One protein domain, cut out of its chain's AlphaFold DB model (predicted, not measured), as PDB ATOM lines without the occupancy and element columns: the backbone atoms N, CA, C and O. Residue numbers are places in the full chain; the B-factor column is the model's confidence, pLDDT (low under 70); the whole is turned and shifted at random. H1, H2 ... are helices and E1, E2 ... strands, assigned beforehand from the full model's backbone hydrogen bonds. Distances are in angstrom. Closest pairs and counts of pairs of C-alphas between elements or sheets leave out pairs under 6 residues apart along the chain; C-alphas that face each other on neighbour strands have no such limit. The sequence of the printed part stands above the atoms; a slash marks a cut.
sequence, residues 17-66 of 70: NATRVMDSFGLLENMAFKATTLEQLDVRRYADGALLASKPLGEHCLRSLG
ATOM      1  N   ASN A  17     275.686 136.418 185.247       95.94
ATOM      2  CA  ASN A  17     276.825 135.515 185.102       95.94
ATOM      3  C   ASN A  17     277.101 135.155 183.634       95.94
ATOM      4  O   ASN A  17     278.263 134.964 183.282       95.94
ATOM      5  N   ALA A  18     276.069 135.073 182.792       96.44
ATOM      6  CA  ALA A  18     276.207 134.822 181.364       96.44
ATOM      7  C   ALA A  18     276.604 136.097 180.608       96.44
ATOM      8  O   ALA A  18     277.528 136.044 179.799       96.44
ATOM      9  N   THR A  19     275.992 137.250 180.910       95.06
ATOM     10  CA  THR A  19     276.381 138.534 180.293       95.06
ATOM     11  C   THR A  19     277.836 138.894 180.595       95.06
ATOM     12  O   THR A  19     278.534 139.353 179.697       95.06
ATOM     13  N   ARG A  20     278.352 138.561 181.788       96.19
ATOM     14  CA  ARG A  20     279.788 138.663 182.109       96.19
ATOM     15  C   ARG A  20     280.690 137.830 181.194       96.19
ATOM     16  O   ARG A  20     281.772 138.271 180.824       96.19
ATOM     17  N   VAL A  21     280.279 136.613 180.841       97.56
ATOM     18  CA  VAL A  21     281.051 135.773 179.907       97.56
ATOM     19  C   VAL A  21     280.991 136.359 178.498       97.56
ATOM     20  O   VAL A  21     282.012 136.430 177.821       97.56
ATOM     21  N   MET A  22     279.825 136.838 178.070       97.19
ATOM     22  CA  MET A  22     279.663 137.461 176.752       97.19
ATOM     23  C   MET A  22     280.470 138.756 176.614       97.19
ATOM     24  O   MET A  22     281.009 139.029 175.543       97.19
ATOM     25  N   ASP A  23     280.615 139.513 177.699       97.25
ATOM     26  CA  ASP A  23     281.504 140.673 177.780       97.25
ATOM     27  C   ASP A  23     282.968 140.290 177.539       97.25
ATOM     28  O   ASP A  23     283.647 140.909 176.724       97.25
ATOM     29  N   SER A  24     283.430 139.175 178.120       97.75
ATOM     30  CA  SER A  24     284.786 138.662 177.859       97.75
ATOM     31  C   SER A  24     285.031 138.261 176.396       97.75
ATOM     32  O   SER A  24     286.179 138.184 175.961       97.75
ATOM     33  N   PHE A  25     283.964 138.045 175.621       97.94
ATOM     34  CA  PHE A  25     284.018 137.807 174.176       97.94
ATOM     35  C   PHE A  25     283.789 139.074 173.337       97.94
ATOM     36  O   PHE A  25     283.769 138.989 172.109       97.94
ATOM     37  N   GLY A  26     283.600 140.240 173.964       97.94
ATOM     38  CA  GLY A  26     283.305 141.504 173.283       97.94
ATOM     39  C   GLY A  26     281.904 141.562 172.664       97.94
ATOM     40  O   GLY A  26     281.670 142.329 171.733       97.94
ATOM     41  N   LEU A  27     280.967 140.732 173.136       96.81
ATOM     42  CA  LEU A  27     279.617 140.618 172.568       96.81
ATOM     43  C   LEU A  27     278.547 141.372 173.362       96.81
ATOM     44  O   LEU A  27     277.418 141.487 172.883       96.81
ATOM     45  N   LEU A  28     278.877 141.885 174.551       95.25
ATOM     46  CA  LEU A  28     277.898 142.480 175.460       95.25
ATOM     47  C   LEU A  28     277.124 143.638 174.816       95.25
ATOM     48  O   LEU A  28     275.899 143.643 174.874       95.25
ATOM     49  N   GLU A  29     277.806 144.577 174.158       95.44
ATOM     50  CA  GLU A  29     277.154 145.734 173.522       95.44
ATOM     51  C   GLU A  29     276.215 145.321 172.377       95.44
ATOM     52  O   GLU A  29     275.082 145.797 172.284       95.44
ATOM     53  N   ASN A  30     276.642 144.364 171.546       95.69
ATOM     54  CA  ASN A  30     275.831 143.833 170.446       95.69
ATOM     55  C   ASN A  30     274.572 143.116 170.952       95.69
ATOM     56  O   ASN A  30     273.518 143.177 170.312       95.69
ATOM     57  N   MET A  31     274.684 142.425 172.089       94.12
ATOM     58  CA  MET A  31     273.544 141.805 172.756       94.12
ATOM     59  C   MET A  31     272.626 142.862 173.365       94.12
ATOM     60  O   MET A  31     271.423 142.811 173.124       94.12
ATOM     61  N   ALA A  32     273.185 143.843 174.078       92.88
ATOM     62  CA  ALA A  32     272.437 144.922 174.719       92.88
ATOM     63  C   ALA A  32     271.558 145.687 173.722       92.88
ATOM     64  O   ALA A  32     270.411 145.993 174.027       92.88
ATOM     65  N   PHE A  33     272.060 145.927 172.505       94.75
ATOM     66  CA  PHE A  33     271.309 146.606 171.444       94.75
ATOM     67  C   PHE A  33     270.018 145.876 171.032       94.75
ATOM     68  O   PHE A  33     269.065 146.512 170.585       94.75
ATOM     69  N   LYS A  34     269.981 144.543 171.153       92.69
ATOM     70  CA  LYS A  34     268.824 143.711 170.775       92.69
ATOM     71  C   LYS A  34     268.036 143.182 171.974       92.69
ATOM     72  O   LYS A  34     266.967 142.606 171.783       92.69
ATOM     73  N   ALA A  35     268.579 143.314 173.179       92.75
ATOM     74  CA  ALA A  35     267.979 142.813 174.403       92.75
ATOM     75  C   ALA A  35     266.815 143.692 174.869       92.75
ATOM     76  O   ALA A  35     266.688 144.859 174.500       92.75
ATOM     77  N   THR A  36     265.969 143.122 175.723       90.38
ATOM     78  CA  THR A  36     264.952 143.875 176.459       90.38
ATOM     79  C   THR A  36     265.356 143.923 177.921       90.38
ATOM     80  O   THR A  36     265.485 142.886 178.563       90.38
ATOM     81  N   THR A  37     265.528 145.123 178.467       81.94
ATOM     82  CA  THR A  37     265.836 145.278 179.891       81.94
ATOM     83  C   THR A  37     264.623 144.895 180.737       81.94
ATOM     84  O   THR A  37     263.544 145.473 180.598       81.94
ATOM     85  N   LEU A  38     264.802 143.919 181.629       87.50
ATOM     86  CA  LEU A  38     263.808 143.549 182.636       87.50
ATOM     87  C   LEU A  38     264.083 144.310 183.932       87.50
ATOM     88  O   LEU A  38     265.151 144.154 184.516       87.50
ATOM     89  N   GLU A  39     263.103 145.059 184.431       91.19
ATOM     90  CA  GLU A  39     263.218 145.758 185.722       91.19
ATOM     91  C   GLU A  39     262.864 144.863 186.914       91.19
ATOM     92  O   GLU A  39     263.417 145.003 188.005       91.19
ATOM     93  N   GLN A  40     261.957 143.907 186.711       94.19
ATOM     94  CA  GLN A  40     261.433 143.062 187.776       94.19
ATOM     95  C   GLN A  40     261.061 141.679 187.242       94.19
ATOM     96  O   GLN A  40     260.549 141.542 186.130       94.19
ATOM     97  N   LEU A  41     261.296 140.653 188.059       94.19
ATOM     98  CA  LEU A  41     260.806 139.297 187.831       94.19
ATOM     99  C   LEU A  41     259.797 138.946 188.917       94.19
ATOM    100  O   LEU A  41     260.156 138.827 190.089       94.19
ATOM    101  N   ASP A  42     258.551 138.744 188.502       97.00
ATOM    102  CA  ASP A  42     257.458 138.315 189.367       97.00
ATOM    103  C   ASP A  42     257.181 136.827 189.182       97.00
ATOM    104  O   ASP A  42     256.995 136.341 188.066       97.00
ATOM    105  N   VAL A  43     257.067 136.115 190.297       97.88
ATOM    106  CA  VAL A  43     256.528 134.757 190.335       97.88
ATOM    107  C   VAL A  43     255.108 134.839 190.870       97.88
ATOM    108  O   VAL A  43     254.877 135.311 191.985       97.88
ATOM    109  N   ARG A  44     254.147 134.376 190.070       98.44
ATOM    110  CA  ARG A  44     252.716 134.449 190.379       98.44
ATOM    111  C   ARG A  44     252.099 133.062 190.434       98.44
ATOM    112  O   ARG A  44     252.481 132.166 189.683       98.44
ATOM    113  N   ARG A  45     251.138 132.885 191.334       98.44
ATOM    114  CA  ARG A  45     250.342 131.665 191.443       98.44
ATOM    115  C   ARG A  45     249.462 131.529 190.206       98.44
ATOM    116  O   ARG A  45     248.761 132.459 189.838       98.44
ATOM    117  N   TYR A  46     249.468 130.348 189.595       98.25
ATOM    118  CA  TYR A  46     248.694 130.096 188.379       98.25
ATOM    119  C   TYR A  46     247.173 130.204 188.591       98.25
ATOM    120  O   TYR A  46     246.475 130.722 187.732       98.25
ATOM    121  N   ALA A  47     246.667 129.735 189.737       98.56
ATOM    122  CA  ALA A  47     245.228 129.631 189.989       98.56
ATOM    123  C   ALA A  47     244.497 130.986 190.050       98.56
ATOM    124  O   ALA A  47     243.334 131.063 189.672       98.56
ATOM    125  N   ASP A  48     245.160 132.032 190.546       98.19
ATOM    126  CA  ASP A  48     244.537 133.323 190.870       98.19
ATOM    127  C   ASP A  48     245.419 134.543 190.536       98.19
ATOM    128  O   ASP A  48     245.013 135.683 190.747       98.19
ATOM    129  N   GLY A  49     246.633 134.332 190.020       98.25
ATOM    130  CA  GLY A  49     247.580 135.401 189.702       98.25
ATOM    131  C   GLY A  49     248.239 136.060 190.919       98.25
ATOM    132  O   GLY A  49     248.971 137.045 190.741       98.25
ATOM    133  N   ALA A  50     248.016 135.541 192.135       98.56
ATOM    134  CA  ALA A  50     248.564 136.113 193.361       98.56
ATOM    135  C   ALA A  50     250.099 136.145 193.315       98.56
ATOM    136  O   ALA A  50     250.744 135.163 192.936       98.56
ATOM    137  N   LEU A  51     250.694 137.274 193.704       98.44
ATOM    138  CA  LEU A  51     252.147 137.420 193.756       98.44
ATOM    139  C   LEU A  51     252.714 136.537 194.874       98.44
ATOM    140  O   LEU A  51     252.323 136.670 196.031       98.44
ATOM    141  N   LEU A  52     253.636 135.642 194.525       98.38
ATOM    142  CA  LEU A  52     254.311 134.748 195.471       98.38
ATOM    143  C   LEU A  52     255.708 135.253 195.820       98.38
ATOM    144  O   LEU A  52     256.141 135.145 196.963       98.38
ATOM    145  N   ALA A  53     256.408 135.793 194.828       98.00
ATOM    146  CA  ALA A  53     257.719 136.388 194.997       98.00
ATOM    147  C   ALA A  53     257.945 137.453 193.928       98.00
ATOM    148  O   ALA A  53     257.403 137.362 192.826       98.00
ATOM    149  N   SER A  54     258.785 138.428 194.246       96.31
ATOM    150  CA  SER A  54     259.269 139.410 193.287       96.31
ATOM    151  C   SER A  54     260.749 139.664 193.519       96.31
ATOM    152  O   SER A  54     261.220 139.633 194.659       96.31
ATOM    153  N   LYS A  55     261.490 139.879 192.435       93.19
ATOM    154  CA  LYS A  55     262.923 140.161 192.472       93.19
ATOM    155  C   LYS A  55     263.226 141.372 191.587       93.19
ATOM    156  O   LYS A  55     262.932 141.299 190.390       93.19
ATOM    157  N   PRO A  56     263.844 142.442 192.122       93.69
ATOM    158  CA  PRO A  56     264.330 143.532 191.288       93.69
ATOM    159  C   PRO A  56     265.485 143.029 190.411       93.69
ATOM    160  O   PRO A  56     266.377 142.317 190.884       93.69
ATOM    161  N   LEU A  57     265.440 143.375 189.130       92.50
ATOM    162  CA  LEU A  57     266.466 143.074 188.134       92.50
ATOM    163  C   LEU A  57     267.156 144.382 187.739       92.50
ATOM    164  O   LEU A  57     267.852 144.938 188.585       92.50
ATOM    165  N   GLY A  58     266.970 144.879 186.516       87.94
ATOM    166  CA  GLY A  58     267.365 146.215 186.059       87.94
ATOM    167  C   GLY A  58     268.698 146.719 186.618       87.94
ATOM    168  O   GLY A  58     269.704 146.002 186.676       87.94
ATOM    169  N   GLU A  59     268.689 147.958 187.108       89.69
ATOM    170  CA  GLU A  59     269.862 148.553 187.755       89.69
ATOM    171  C   GLU A  59     270.289 147.831 189.041       89.69
ATOM    172  O   GLU A  59     271.456 147.907 189.433       89.69
ATOM    173  N   HIS A  60     269.368 147.147 189.731       91.25
ATOM    174  CA  HIS A  60     269.713 146.412 190.943       91.25
ATOM    175  C   HIS A  60     270.750 145.329 190.634       91.25
ATOM    176  O   HIS A  60     271.751 145.257 191.344       91.25
ATOM    177  N   CYS A  61     270.566 144.553 189.560       91.69
ATOM    178  CA  CYS A  61     271.540 143.552 189.126       91.69
ATOM    179  C   CYS A  61     272.896 144.175 188.789       91.69
ATOM    180  O   CYS A  61     273.920 143.649 189.219       91.69
ATOM    181  N   LEU A  62     272.917 145.312 188.094       91.44
ATOM    182  CA  LEU A  62     274.174 145.988 187.777       91.44
ATOM    183  C   LEU A  62     274.919 146.411 189.052       91.44
ATOM    184  O   LEU A  62     276.116 146.169 189.176       91.44
ATOM    185  N   ARG A  63     274.208 146.980 190.033       93.81
ATOM    186  CA  ARG A  63     274.811 147.428 191.298       93.81
ATOM    187  C   ARG A  63     275.255 146.284 192.208       93.81
ATOM    188  O   ARG A  63     276.291 146.407 192.852       93.81
ATOM    189  N   SER A  64     274.471 145.209 192.314       93.44
ATOM    190  CA  SER A  64     274.726 144.129 193.281       93.44
ATOM    191  C   SER A  64     275.547 142.971 192.715       93.44
ATOM    192  O   SER A  64     276.258 142.307 193.466       93.44
ATOM    193  N   LEU A  65     275.472 142.731 191.402       92.25
ATOM    194  CA  LEU A  65     276.117 141.602 190.721       92.25
ATOM    195  C   LEU A  65     277.170 142.045 189.692       92.25
ATOM    196  O   LEU A  65     277.860 141.196 189.127       92.25
ATOM    197  N   GLY A  66     277.304 143.353 189.451       94.50
ATOM    198  CA  GLY A  66     278.306 143.949 188.562       94.50
ATOM    199  C   GLY A  66     277.993 143.833 187.070       94.50
ATOM    200  O   GLY A  66     278.712 144.407 186.262       94.50
TER     201      GLY A  66
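Overview. This is residues 17 to 66 of the 70 residues of an uncharacterized protein of Deltaproteobacteria bacterium (UniProt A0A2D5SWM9). An open, elongated shape: a two-stranded hairpin, E1 and E2, makes one end, and two short helices, H1 and H2, meet in a corner at the other. The chain folds back within the hairpin, from E1 to E2, and after E2 a tight link leads to a third short helix, H3, toward the end where H1 and H2 lie; the first and last printed C-alphas, those of Asn 17 and Gly 66, are 9.2 A apart. The printed part has 50 residues, in the order H1, H2, E1, E2, H3; the sheet, E1 - E2, is antiparallel, and the class is mixed, helices and strands. The whole is only just loose, close to extended, with a radius of gyration of the C-alphas of 14.3 A and spans of 43 by 22 by 14 A.

Arrangement. E1, residues 40 to 44, and E2, residues 51 to 56, form a hairpin, antiparallel at 167 degrees between their directions. N 41 and O 55 are within hydrogen-bond range at 2.9 A, as are N 43 and O 53 at 2.8 A. E1 and H3, residues 58 to 65, have one pair of C-alphas within 8 A, those of Gln 40 and Gly 58, 6.9 A apart. H1, residues 17 to 24, and H2, residues 28 to 32, touch only at the corner by their link; their closest C-alphas are those of Met 22 and Leu 28, 5.5 A apart. H1 and H3 are apart, but only just, at 8.3 A. H2 is apart from H3 and E2, and H1 is apart from both strands. Every O i to N i+4 pair is within hydrogen-bond range in H2, against 3 of 4 in H1 and 3 of 4 in H3.

Along the chain. E2 is 13.9 A from first to last C-alpha and E1 12.5 A, with C-alpha 40 at (261.433, 143.062, 187.776). H1 is 11.2 A long and begins with C-alpha 17 at (276.825, 135.515, 185.102). H2 is 6.0 A long. H3 is 10.9 A long and ends with C-alpha 65 at (276.117, 141.602, 190.721).

Size, cuts and confidence. The two C-alphas farthest apart, those of Gly 26 and Asp 48, are 43.3 A apart. The printed part has no cut and no long link. The mean pLDDT of the printed part is 94.8, and no printed residue is under 70.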